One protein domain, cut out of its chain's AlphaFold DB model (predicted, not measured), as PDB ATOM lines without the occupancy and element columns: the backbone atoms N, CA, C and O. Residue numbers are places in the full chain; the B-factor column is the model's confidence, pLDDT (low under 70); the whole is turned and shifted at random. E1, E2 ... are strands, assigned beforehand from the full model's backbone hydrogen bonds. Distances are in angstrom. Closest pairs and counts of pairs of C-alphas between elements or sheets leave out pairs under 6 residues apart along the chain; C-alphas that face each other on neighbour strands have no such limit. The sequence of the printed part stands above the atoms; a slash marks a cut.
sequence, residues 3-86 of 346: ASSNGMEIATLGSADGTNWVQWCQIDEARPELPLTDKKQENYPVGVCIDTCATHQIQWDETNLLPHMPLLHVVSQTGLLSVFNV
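This is residues 3 to 86 of the 346 residues of the protein "SFRICE_019164" of Spodoptera frugiperda (UniProt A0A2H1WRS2). With little regular structure, this domain is a small antiparallel sheet, in order E3, E4, E5, among long loops, and a smaller hairpin of E1 and E2 beyond it. The printed part has 84 residues, no named helix and strands E1 to E5, all strand in class with only 24 residues in them. It is loose, with a radius of gyration of the C-alphas of 14.7 A and spans of 41 by 34 by 24 A.

E3, residues 45 to 51, is 16.5 A long from C-alpha 45 at (-26.074, 5.900, 33.761). E4, 71 to 76, is 15.9 A; E5, 81 to 85, is 13.4 A and ends at (-29.598, 7.028, 50.251). E1 is 12 to 14, 6.5 A; E2 is 22 to 24, 6.2 A.

E3, E4 and E5 form a meander, each strand the antiparallel neighbour of the one before. N 49 and O 73 are 2.9 A apart, N 72 and O 84 2.8 A. In hairpin E1 and E2, N 14 and O 22 are 3.0 A apart. E2 and E3 are apart.

C-alphas 17 and 39 are farthest apart, 43.9 A. Links E2 to E3 and E3 to E4 are long. The printed part has no cut; no printed residue is under 70 in pLDDT.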
ATOM      1  N   ALA A   3     -26.587  -1.638  37.325       95.06
ATOM      2  CA  ALA A   3     -26.998  -0.556  36.442       95.06
ATOM      3  C   ALA A   3     -26.711  -0.953  34.993       95.06
ATOM      4  O   ALA A   3     -25.799  -1.740  34.732       95.06
ATOM      5  N   SER A   4     -27.472  -0.399  34.054       95.06
ATOM      6  CA  SER A   4     -27.306  -0.650  32.623       95.06
ATOM      7  C   SER A   4     -27.291   0.669  31.872       95.06
ATOM      8  O   SER A   4     -28.149   1.510  32.103       95.06
ATOM      9  N   SER A   5     -26.383   0.830  30.910       95.44
ATOM     10  CA  SER A   5     -26.335   2.020  30.045       95.44
ATOM     11  C   SER A   5     -27.530   2.143  29.090       95.44
ATOM     12  O   SER A   5     -27.586   3.081  28.307       95.44
ATOM     13  N   ASN A   6     -28.471   1.198  29.140       94.62
ATOM     14  CA  ASN A   6     -29.718   1.213  28.379       94.62
ATOM     15  C   ASN A   6     -30.958   1.152  29.292       94.62
ATOM     16  O   ASN A   6     -32.031   0.754  28.849       94.62
ATOM     17  N   GLY A   7     -30.807   1.450  30.585       93.62
ATOM     18  CA  GLY A   7     -31.909   1.492  31.545       93.62
ATOM     19  C   GLY A   7     -31.745   2.663  32.507       93.62
ATOM     20  O   GLY A   7     -30.629   3.001  32.891       93.62
ATOM     21  N   MET A   8     -32.853   3.299  32.878       94.38
ATOM     22  CA  MET A   8     -32.848   4.440  33.806       94.38
ATOM     23  C   MET A   8     -32.829   4.015  35.279       94.38
ATOM     24  O   MET A   8     -32.522   4.820  36.156       94.38
ATOM     25  N   GLU A   9     -33.168   2.756  35.545       93.62
ATOM     26  CA  GLU A   9     -33.336   2.203  36.884       93.62
ATOM     27  C   GLU A   9     -32.073   1.476  37.352       93.62
ATOM     28  O   GLU A   9     -31.387   0.798  36.577       93.62
ATOM     29  N   ILE A  10     -31.802   1.561  38.654       95.06
ATOM     30  CA  ILE A  10     -30.750   0.779  39.302       95.06
ATOM     31  C   ILE A  10     -31.400  -0.396  40.036       95.06
ATOM     32  O   ILE A  10     -32.178  -0.230  40.973       95.06
ATOM     33  N   ALA A  11     -31.074  -1.614  39.615       93.31
ATOM     34  CA  ALA A  11     -31.635  -2.827  40.192       93.31
ATOM     35  C   ALA A  11     -30.882  -3.252  41.459       93.31
ATOM     36  O   ALA A  11     -29.646  -3.225  41.527       93.31
ATOM     37  N   THR A  12     -31.620  -3.749  42.449       93.19
ATOM     38  CA  THR A  12     -31.045  -4.339  43.660       93.19
ATOM     39  C   THR A  12     -31.206  -5.853  43.626       93.19
ATOM     40  O   THR A  12     -32.308  -6.381  43.501       93.19
ATOM     41  N   LEU A  13     -30.083  -6.559  43.736       92.88
ATOM     42  CA  LEU A  13     -30.030  -8.005  43.921       92.88
ATOM     43  C   LEU A  13     -29.560  -8.265  45.345       92.88
ATOM     44  O   LEU A  13     -28.579  -7.656  45.783       92.88
ATOM     45  N   GLY A  14     -30.238  -9.167  46.039       91.31
ATOM     46  CA  GLY A  14     -29.860  -9.575  47.380       91.31
ATOM     47  C   GLY A  14     -29.988 -11.076  47.568       91.31
ATOM     48  O   GLY A  14     -30.667 -11.770  46.810       91.31
ATOM     49  N   SER A  15     -29.307 -11.572  48.592       91.19
ATOM     50  CA  SER A  15     -29.299 -12.981  48.958       91.19
ATOM     51  C   SER A  15     -29.395 -13.104  50.473       91.19
ATOM     52  O   SER A  15     -28.695 -12.397  51.197       91.19
ATOM     53  N   ALA A  16     -30.283 -13.979  50.950       86.69
ATOM     54  CA  ALA A  16     -30.431 -14.258  52.378       86.69
ATOM     55  C   ALA A  16     -29.420 -15.307  52.874       86.69
ATOM     56  O   ALA A  16     -29.038 -15.290  54.040       86.69
ATOM     57  N   ASP A  17     -28.985 -16.207  51.991       89.69
ATOM     58  CA  ASP A  17     -28.121 -17.358  52.283       89.69
ATOM     59  C   ASP A  17     -26.756 -17.292  51.566       89.69
ATOM     60  O   ASP A  17     -25.963 -18.229  51.632       89.69
ATOM     61  N   GLY A  18     -26.488 -16.204  50.839       88.50
ATOM     62  CA  GLY A  18     -25.287 -16.000  50.023       88.50
ATOM     63  C   GLY A  18     -25.234 -16.826  48.731       88.50
ATOM     64  O   GLY A  18     -24.297 -16.659  47.952       88.50
ATOM     65  N   THR A  19     -26.218 -17.697  48.484       92.88
ATOM     66  CA  THR A  19     -26.199 -18.670  47.380       92.88
ATOM     67  C   THR A  19     -27.333 -18.421  46.392       92.88
ATOM     68  O   THR A  19     -27.121 -18.435  45.179       92.88
ATOM     69  N   ASN A  20     -28.534 -18.143  46.894       94.75
ATOM     70  CA  ASN A  20     -29.704 -17.827  46.091       94.75
ATOM     71  C   ASN A  20     -29.860 -16.311  45.987       94.75
ATOM     72  O   ASN A  20     -30.038 -15.618  46.991       94.75
ATOM     73  N   TRP A  21     -29.797 -15.800  44.760       94.88
ATOM     74  CA  TRP A  21     -29.934 -14.377  44.472       94.88
ATOM     75  C   TRP A  21     -31.325 -14.087  43.935       94.88
ATOM     76  O   TRP A  21     -31.789 -14.732  42.996       94.88
ATOM     77  N   VAL A  22     -31.972 -13.089  44.522       94.62
ATOM     78  CA  VAL A  22     -33.278 -12.610  44.084       94.62
ATOM     79  C   VAL A  22     -33.208 -11.118  43.818       94.62
ATOM     80  O   VAL A  22     -32.488 -10.375  44.491       94.62
ATOM     81  N   GLN A  23     -33.969 -10.673  42.825       93.38
ATOM     82  CA  GLN A  23     -34.200  -9.253  42.623       93.38
ATOM     83  C   GLN A  23     -35.125  -8.738  43.718       93.38
ATOM     84  O   GLN A  23     -36.223  -9.252  43.923       93.38
ATOM     85  N   TRP A  24     -34.662  -7.721  44.432       92.12
ATOM     86  CA  TRP A  24     -35.478  -6.993  45.384       92.12
ATOM     87  C   TRP A  24     -36.250  -5.919  44.628       92.12
ATOM     88  O   TRP A  24     -35.688  -4.909  44.207       92.12
ATOM     89  N   CYS A  25     -37.545  -6.159  44.432       90.38
ATOM     90  CA  CYS A  25     -38.454  -5.182  43.850       90.38
ATOM     91  C   CYS A  25     -38.876  -4.186  44.932       90.38
ATOM     92  O   CYS A  25     -39.652  -4.517  45.828       90.38
ATOM     93  N   GLN A  26     -38.331  -2.976  44.856       90.38
ATOM     94  CA  GLN A  26     -38.694  -1.873  45.738       90.38
ATOM     95  C   GLN A  26     -39.993  -1.214  45.253       90.38
ATOM     96  O   GLN A  26     -40.327  -1.271  44.063       90.38
ATOM     97  N   ILE A  27     -40.717  -0.576  46.177       92.38
ATOM     98  CA  ILE A  27     -41.817   0.327  45.816       92.38
ATOM     99  C   ILE A  27     -41.285   1.477  44.955       92.38
ATOM    100  O   ILE A  27     -40.095   1.779  45.005       92.38
ATOM    101  N   ASP A  28     -42.168   2.102  44.185       88.69
ATOM    102  CA  ASP A  28     -41.818   3.133  43.200       88.69
ATOM    103  C   ASP A  28     -40.981   4.269  43.813       88.69
ATOM    104  O   ASP A  28     -39.872   4.540  43.371       88.69
ATOM    105  N   GLU A  29     -41.427   4.807  44.950       90.06
ATOM    106  CA  GLU A  29     -40.754   5.901  45.669       90.06
ATOM    107  C   GLU A  29     -39.383   5.523  46.255       90.06
ATOM    108  O   GLU A  29     -38.556   6.386  46.536       90.06
ATOM    109  N   ALA A  30     -39.141   4.228  46.474       90.31
ATOM    110  CA  ALA A  30     -37.882   3.719  47.013       90.31
ATOM    111  C   ALA A  30     -36.946   3.208  45.910       90.31
ATOM    112  O   ALA A  30     -35.870   2.680  46.216       90.31
ATOM    113  N   ARG A  31     -37.361   3.311  44.642       92.75
ATOM    114  CA  ARG A  31     -36.578   2.847  43.507       92.75
ATOM    115  C   ARG A  31     -35.602   3.942  43.073       92.75
ATOM    116  O   ARG A  31     -36.021   5.051  42.760       92.75
ATOM    117  N   PRO A  32     -34.294   3.652  43.028       94.38
ATOM    118  CA  PRO A  32     -33.335   4.573  42.438       94.38
ATOM    119  C   PRO A  32     -33.523   4.621  40.915       94.38
ATOM    120  O   PRO A  32     -33.153   3.686  40.199       94.38
ATOM    121  N   GLU A  33     -34.081   5.726  40.431       94.88
ATOM    122  CA  GLU A  33     -34.261   6.020  39.010       94.88
ATOM    123  C   GLU A  33     -33.652   7.373  38.639       94.88
ATOM    124  O   GLU A  33     -33.699   8.344  39.398       94.88
ATOM    125  N   LEU A  34     -33.035   7.442  37.461       95.94
ATOM    126  CA  LEU A  34     -32.520   8.703  36.945       95.94
ATOM    127  C   LEU A  34     -33.667   9.601  36.463       95.94
ATOM    128  O   LEU A  34     -34.581   9.117  35.798       95.94
ATOM    129  N   PRO A  35     -33.610  10.919  36.716       95.56
ATOM    130  CA  PRO A  35     -34.620  11.832  36.213       95.56
ATOM    131  C   PRO A  35     -34.522  11.953  34.691       95.56
ATOM    132  O   PRO A  35     -33.441  11.832  34.102       95.56
ATOM    133  N   LEU A  36     -35.653  12.267  34.063       95.62
ATOM    134  CA  LEU A  36     -35.685  12.620  32.650       95.62
ATOM    135  C   LEU A  36     -34.840  13.869  32.382       95.62
ATOM    136  O   LEU A  36     -34.702  14.760  33.218       95.62
ATOM    137  N   THR A  37     -34.306  13.942  31.170       93.94
ATOM    138  CA  THR A  37     -33.638  15.149  30.673       93.94
ATOM    139  C   THR A  37     -34.632  16.303  30.499       93.94
ATOM    140  O   THR A  37     -35.841  16.085  30.405       93.94
ATOM    141  N   ASP A  38     -34.137  17.532  30.324       92.81
ATOM    142  CA  ASP A  38     -34.976  18.716  30.045       92.81
ATOM    143  C   ASP A  38     -35.871  18.540  28.806       92.81
ATOM    144  O   ASP A  38     -36.953  19.116  28.692       92.81
ATOM    145  N   LYS A  39     -35.431  17.694  27.866       94.69
ATOM    146  CA  LYS A  39     -36.178  17.323  26.656       94.69
ATOM    147  C   LYS A  39     -37.175  16.186  26.888       94.69
ATOM    148  O   LYS A  39     -37.708  15.654  25.918       94.69
ATOM    149  N   LYS A  40     -37.413  15.804  28.147       94.31
ATOM    150  CA  LYS A  40     -38.261  14.680  28.570       94.31
ATOM    151  C   LYS A  40     -37.839  13.338  27.963       94.31
ATOM    152  O   LYS A  40     -38.679  12.478  27.721       94.31
ATOM    153  N   GLN A  41     -36.549  13.180  27.678       95.56
ATOM    154  CA  GLN A  41     -35.976  11.920  27.198       95.56
ATOM    155  C   GLN A  41     -35.360  11.146  28.356       95.56
ATOM    156  O   GLN A  41     -34.905  11.755  29.330       95.56
ATOM    157  N   GLU A  42     -35.314   9.825  28.201       95.75
ATOM    158  CA  GLU A  42     -34.652   8.914  29.128       95.75
ATOM    159  C   GLU A  42     -33.187   9.307  29.354       95.75
ATOM    160  O   GLU A  42     -32.489   9.776  28.448       95.75
ATOM    161  N   ASN A  43     -32.731   9.138  30.590       95.50
ATOM    162  CA  ASN A  43     -31.386   9.497  31.008       95.50
ATOM    163  C   ASN A  43     -30.695   8.249  31.551       95.50
ATOM    164  O   ASN A  43     -31.196   7.621  32.480       95.50
ATOM    165  N   TYR A  44     -29.558   7.882  30.965       97.31
ATOM    166  CA  TYR A  44     -28.898   6.610  31.256       97.31
ATOM    167  C   TYR A  44     -27.621   6.802  32.078       97.31
ATOM    168  O   TYR A  44     -26.930   7.816  31.910       97.31
ATOM    169  N   PRO A  45     -27.280   5.841  32.953       97.00
ATOM    170  CA  PRO A  45     -26.074   5.900  33.761       97.00
ATOM    171  C   PRO A  45     -24.822   5.655  32.910       97.00
ATOM    172  O   PRO A  45     -24.764   4.732  32.093       97.00
ATOM    173  N   VAL A  46     -23.785   6.452  33.160       97.38
ATOM    174  CA  VAL A  46     -22.421   6.255  32.635       97.38
ATOM    175  C   VAL A  46     -21.440   5.817  33.717       97.38
ATOM    176  O   VAL A  46     -20.440   5.174  33.413       97.38
ATOM    177  N   GLY A  47     -21.726   6.133  34.980       96.12
ATOM    178  CA  GLY A  47     -20.896   5.754  36.116       96.12
ATOM    179  C   GLY A  47     -21.731   5.573  37.372       96.12
ATOM    180  O   GLY A  47     -22.694   6.302  37.594       96.12
ATOM    181  N   VAL A  48     -21.356   4.593  38.192       96.81
ATOM    182  CA  VAL A  48     -22.002   4.308  39.475       96.81
ATOM    183  C   VAL A  48     -20.923   4.091  40.525       96.81
ATOM    184  O   VAL A  48     -19.975   3.345  40.284       96.81
ATOM    185  N   CYS A  49     -21.069   4.705  41.695       96.56
ATOM    186  CA  CYS A  49     -20.241   4.391  42.854       96.56
ATOM    187  C   CYS A  49     -21.060   4.378  44.145       96.56
ATOM    188  O   CYS A  49     -22.121   4.993  44.234       96.56
ATOM    189  N   ILE A  50     -20.557   3.656  45.145       96.38
ATOM    190  CA  ILE A  50     -21.123   3.631  46.493       96.38
ATOM    191  C   ILE A  50     -20.149   4.356  47.413       96.38
ATOM    192  O   ILE A  50     -18.994   3.948  47.536       96.38
ATOM    193  N   ASP A  51     -20.625   5.413  48.053       95.75
ATOM    194  CA  ASP A  51     -19.900   6.141  49.081       95.75
ATOM    195  C   ASP A  51     -20.261   5.586  50.465       95.75
ATOM    196  O   ASP A  51     -21.412   5.614  50.899       95.75
ATOM    197  N   THR A  52     -19.251   5.058  51.152       95.69
ATOM    198  CA  THR A  52     -19.339   4.545  52.529       95.69
ATOM    199  C   THR A  52     -18.764   5.531  53.545       95.69
ATOM    200  O   THR A  52     -18.700   5.235  54.734       95.69
ATOM    201  N   CYS A  53     -18.368   6.726  53.106       95.31
ATOM    202  CA  CYS A  53     -17.840   7.784  53.958       95.31
ATOM    203  C   CYS A  53     -18.902   8.787  54.424       95.31
ATOM    204  O   CYS A  53     -18.573   9.809  55.030       95.31
ATOM    205  N   ALA A  54     -20.180   8.498  54.170       91.31
ATOM    206  CA  ALA A  54     -21.289   9.340  54.580       91.31
ATOM    207  C   ALA A  54     -21.319   9.519  56.108       91.31
ATOM    208  O   ALA A  54     -21.378   8.557  56.873       91.31
ATOM    209  N   THR A  55     -21.308  10.777  56.552       91.44
ATOM    210  CA  THR A  55     -21.392  11.172  57.974       91.44
ATOM    211  C   THR A  55     -22.726  11.830  58.323       91.44
ATOM    212  O   THR A  55     -22.959  12.209  59.468       91.44
ATOM    213  N   HIS A  56     -23.641  11.941  57.361       89.81
ATOM    214  CA  HIS A  56     -25.007  12.389  57.604       89.81
ATOM    215  C   HIS A  56     -25.834  11.255  58.237       89.81
ATOM    216  O   HIS A  56     -25.653  10.087  57.889       89.81
ATOM    217  N   GLN A  57     -26.710  11.589  59.186       90.19
ATOM    218  CA  GLN A  57     -27.706  10.667  59.741       90.19
ATOM    219  C   GLN A  57     -29.095  11.103  59.294       90.19
ATOM    220  O   GLN A  57     -29.394  12.296  59.269       90.19
ATOM    221  N   ILE A  58     -29.931  10.127  58.953       91.12
ATOM    222  CA  ILE A  58     -31.253  10.363  58.379       91.12
ATOM    223  C   ILE A  58     -32.288  10.223  59.492       91.12
ATOM    224  O   ILE A  58     -32.442   9.141  60.063       91.12
ATOM    225  N   GLN A  59     -33.004  11.305  59.791       92.81
ATOM    226  CA  GLN A  59     -34.175  11.251  60.662       92.81
ATOM    227  C   GLN A  59     -35.301  10.539  59.898       92.81
ATOM    228  O   GLN A  59     -35.807  11.073  58.914       92.81
ATOM    229  N   TRP A  60     -35.645   9.316  60.301       90.56
ATOM    230  CA  TRP A  60     -36.642   8.497  59.601       90.56
ATOM    231  C   TRP A  60     -38.071   8.858  59.996       90.56
ATOM    232  O   TRP A  60     -38.956   8.935  59.151       90.56
ATOM    233  N   ASP A  61     -38.280   9.101  61.286       90.62
ATOM    234  CA  ASP A  61     -39.530   9.600  61.855       90.62
ATOM    235  C   ASP A  61     -39.219  10.519  63.048       90.62
ATOM    236  O   ASP A  61     -38.064  10.848  63.295       90.62
ATOM    237  N   GLU A  62     -40.220  10.958  63.808       91.75
ATOM    238  CA  GLU A  62     -40.026  11.878  64.941       91.75
ATOM    239  C   GLU A  62     -39.096  11.335  66.043       91.75
ATOM    240  O   GLU A  62     -38.511  12.109  66.797       91.75
ATOM    241  N   THR A  63     -38.942  10.012  66.145       90.31
ATOM    242  CA  THR A  63     -38.224   9.340  67.241       90.31
ATOM    243  C   THR A  63     -36.978   8.584  66.768       90.31
ATOM    244  O   THR A  63     -36.019   8.439  67.524       90.31
ATOM    245  N   ASN A  64     -36.970   8.096  65.530       89.94
ATOM    246  CA  ASN A  64     -35.957   7.194  65.007       89.94
ATOM    247  C   ASN A  64     -34.973   7.927  64.098       89.94
ATOM    248  O   ASN A  64     -35.304   8.378  62.999       89.94
ATOM    249  N   LEU A  65     -33.723   7.956  64.551       92.62
ATOM    250  CA  LEU A  65     -32.574   8.399  63.778       92.62
ATOM    251  C   LEU A  65     -31.838   7.169  63.243       92.62
ATOM    252  O   LEU A  65     -31.428   6.295  64.011       92.62
ATOM    253  N   LEU A  66     -31.707   7.073  61.922       91.94
ATOM    254  CA  LEU A  66     -30.996   5.968  61.292       91.94
ATOM    255  C   LEU A  66     -29.486   6.133  61.475       91.94
ATOM    256  O   LEU A  66     -28.980   7.260  61.451       91.94
ATOM    257  N   PRO A  67     -28.743   5.018  61.601       91.38
ATOM    258  CA  PRO A  67     -27.291   5.077  61.565       91.38
ATOM    259  C   PRO A  67     -26.808   5.598  60.203       91.38
ATOM    260  O   PRO A  67     -27.581   5.699  59.249       91.38
ATOM    261  N   HIS A  68     -25.521   5.931  60.102       92.81
ATOM    262  CA  HIS A  68     -24.927   6.394  58.848       92.81
ATOM    263  C   HIS A  68     -25.116   5.353  57.738       92.81
ATOM    264  O   HIS A  68     -24.576   4.248  57.813       92.81
ATOM    265  N   MET A  69     -25.870   5.720  56.704       94.12
ATOM    266  CA  MET A  69     -26.173   4.855  55.564       94.12
ATOM    267  C   MET A  69     -25.315   5.236  54.352       94.12
ATOM    268  O   MET A  69     -25.023   6.420  54.179       94.12
ATOM    269  N   PRO A  70     -24.911   4.272  53.504       95.75
ATOM    270  CA  PRO A  70     -24.162   4.576  52.291       95.75
ATOM    271  C   PRO A  70     -24.963   5.437  51.321       95.75
ATOM    272  O   PRO A  70     -26.196   5.381  51.286       95.75
ATOM    273  N   LEU A  71     -24.248   6.157  50.465       96.06
ATOM    274  CA  LEU A  71     -24.833   6.887  49.348       96.06
ATOM    275  C   LEU A  71     -24.512   6.175  48.039       96.06
ATOM    276  O   LEU A  71     -23.386   5.747  47.796       96.06
ATOM    277  N   LEU A  72     -25.511   6.051  47.178       96.69
ATOM    278  CA  LEU A  72     -25.357   5.622  45.800       96.69
ATOM    279  C   LEU A  72     -25.256   6.869  44.927       96.69
ATOM    280  O   LEU A  72     -26.196   7.656  44.848       96.69
ATOM    281  N   HIS A  73     -24.126   7.028  44.255       97.31
ATOM    282  CA  HIS A  73     -23.884   8.088  43.289       97.31
ATOM    283  C   HIS A  73     -24.001   7.514  41.885       97.31
ATOM    284  O   HIS A  73     -23.333   6.534  41.550       97.31
ATOM    285  N   VAL A  74     -24.834   8.134  41.059       97.50
ATOM    286  CA  VAL A  74     -25.052   7.744  39.668       97.50
ATOM    287  C   VAL A  74     -24.815   8.959  38.787       97.50
ATOM    288  O   VAL A  74     -25.548   9.939  38.863       97.50
ATOM    289  N   VAL A  75     -23.786   8.895  37.949       97.56
ATOM    290  CA  VAL A  75     -23.517   9.911  36.928       97.56
ATOM    291  C   VAL A  75     -24.236   9.494  35.656       97.56
ATOM    292  O   VAL A  75     -24.060   8.365  35.191       97.56
ATOM    293  N   SER A  76     -25.036  10.391  35.091       96.50
ATOM    294  CA  SER A  76     -25.754  10.167  33.841       96.50
ATOM    295  C   SER A  76     -24.964  10.638  32.616       96.50
ATOM    296  O   SER A  76     -24.010  11.410  32.718       96.50
ATOM    297  N   GLN A  77     -25.392  10.219  31.427       95.38
ATOM    298  CA  GLN A  77     -24.779  10.614  30.151       95.38
ATOM    299  C   GLN A  77     -24.848  12.118  29.844       95.38
ATOM    300  O   GLN A  77     -24.100  12.610  29.003       95.38
ATOM    301  N   THR A  78     -25.729  12.854  30.523       94.38
ATOM    302  CA  THR A  78     -25.817  14.319  30.426       94.38
ATOM    303  C   THR A  78     -24.916  15.033  31.434       94.38
ATOM    304  O   THR A  78     -24.935  16.258  31.495       94.38
ATOM    305  N   GLY A  79     -24.148  14.291  32.241       94.69
ATOM    306  CA  GLY A  79     -23.307  14.834  33.309       94.69
ATOM    307  C   GLY A  79     -24.057  15.140  34.607       94.69
ATOM    308  O   GLY A  79     -23.481  15.752  35.502       94.69
ATOM    309  N   LEU A  80     -25.324  14.724  34.736       95.31
ATOM    310  CA  LEU A  80     -26.084  14.897  35.974       95.31
ATOM    311  C   LEU A  80     -25.647  13.844  36.999       95.31
ATOM    312  O   LEU A  80     -25.650  12.651  36.698       95.31
ATOM    313  N   LEU A  81     -25.295  14.281  38.209       97.12
ATOM    314  CA  LEU A  81     -25.024  13.398  39.341       97.12
ATOM    315  C   LEU A  81     -26.290  13.253  40.194       97.12
ATOM    316  O   LEU A  81     -26.698  14.202  40.860       97.12
ATOM    317  N   SER A  82     -26.874  12.059  40.200       96.19
ATOM    318  CA  SER A  82     -27.977  11.691  41.091       96.19
ATOM    319  C   SER A  82     -27.443  10.946  42.312       96.19
ATOM    320  O   SER A  82     -26.633  10.026  42.183       96.19
ATOM    321  N   VAL A  83     -27.906  11.337  43.500       96.44
ATOM    322  CA  VAL A  83     -27.470  10.783  44.789       96.44
ATOM    323  C   VAL A  83     -28.664  10.166  45.508       96.44
ATOM    324  O   VAL A  83     -29.667  10.842  45.726       96.44
ATOM    325  N   PHE A  84     -28.548   8.899  45.899       95.75
ATOM    326  CA  PHE A  84     -29.599   8.157  46.598       95.75
ATOM    327  C   PHE A  84     -29.084   7.613  47.929       95.75
ATOM    328  O   PHE A  84     -27.974   7.089  48.003       95.75
ATOM    329  N   ASN A  85     -29.905   7.677  48.977       94.69
ATOM    330  CA  ASN A  85     -29.598   7.028  50.251       94.69
ATOM    331  C   ASN A  85     -29.849   5.518  50.149       94.69
ATOM    332  O   ASN A  85     -30.941   5.087  49.779       94.69
ATOM    333  N   VAL A  86     -28.862   4.706  50.522       94.25
ATOM    334  CA  VAL A  86     -28.973   3.243  50.530       94.25
ATOM    335  C   VAL A  86     -29.375   2.789  51.926       94.25
ATOM    336  O   VAL A  86     -28.537   2.511  52.783       94.25
TER     337      VAL A  86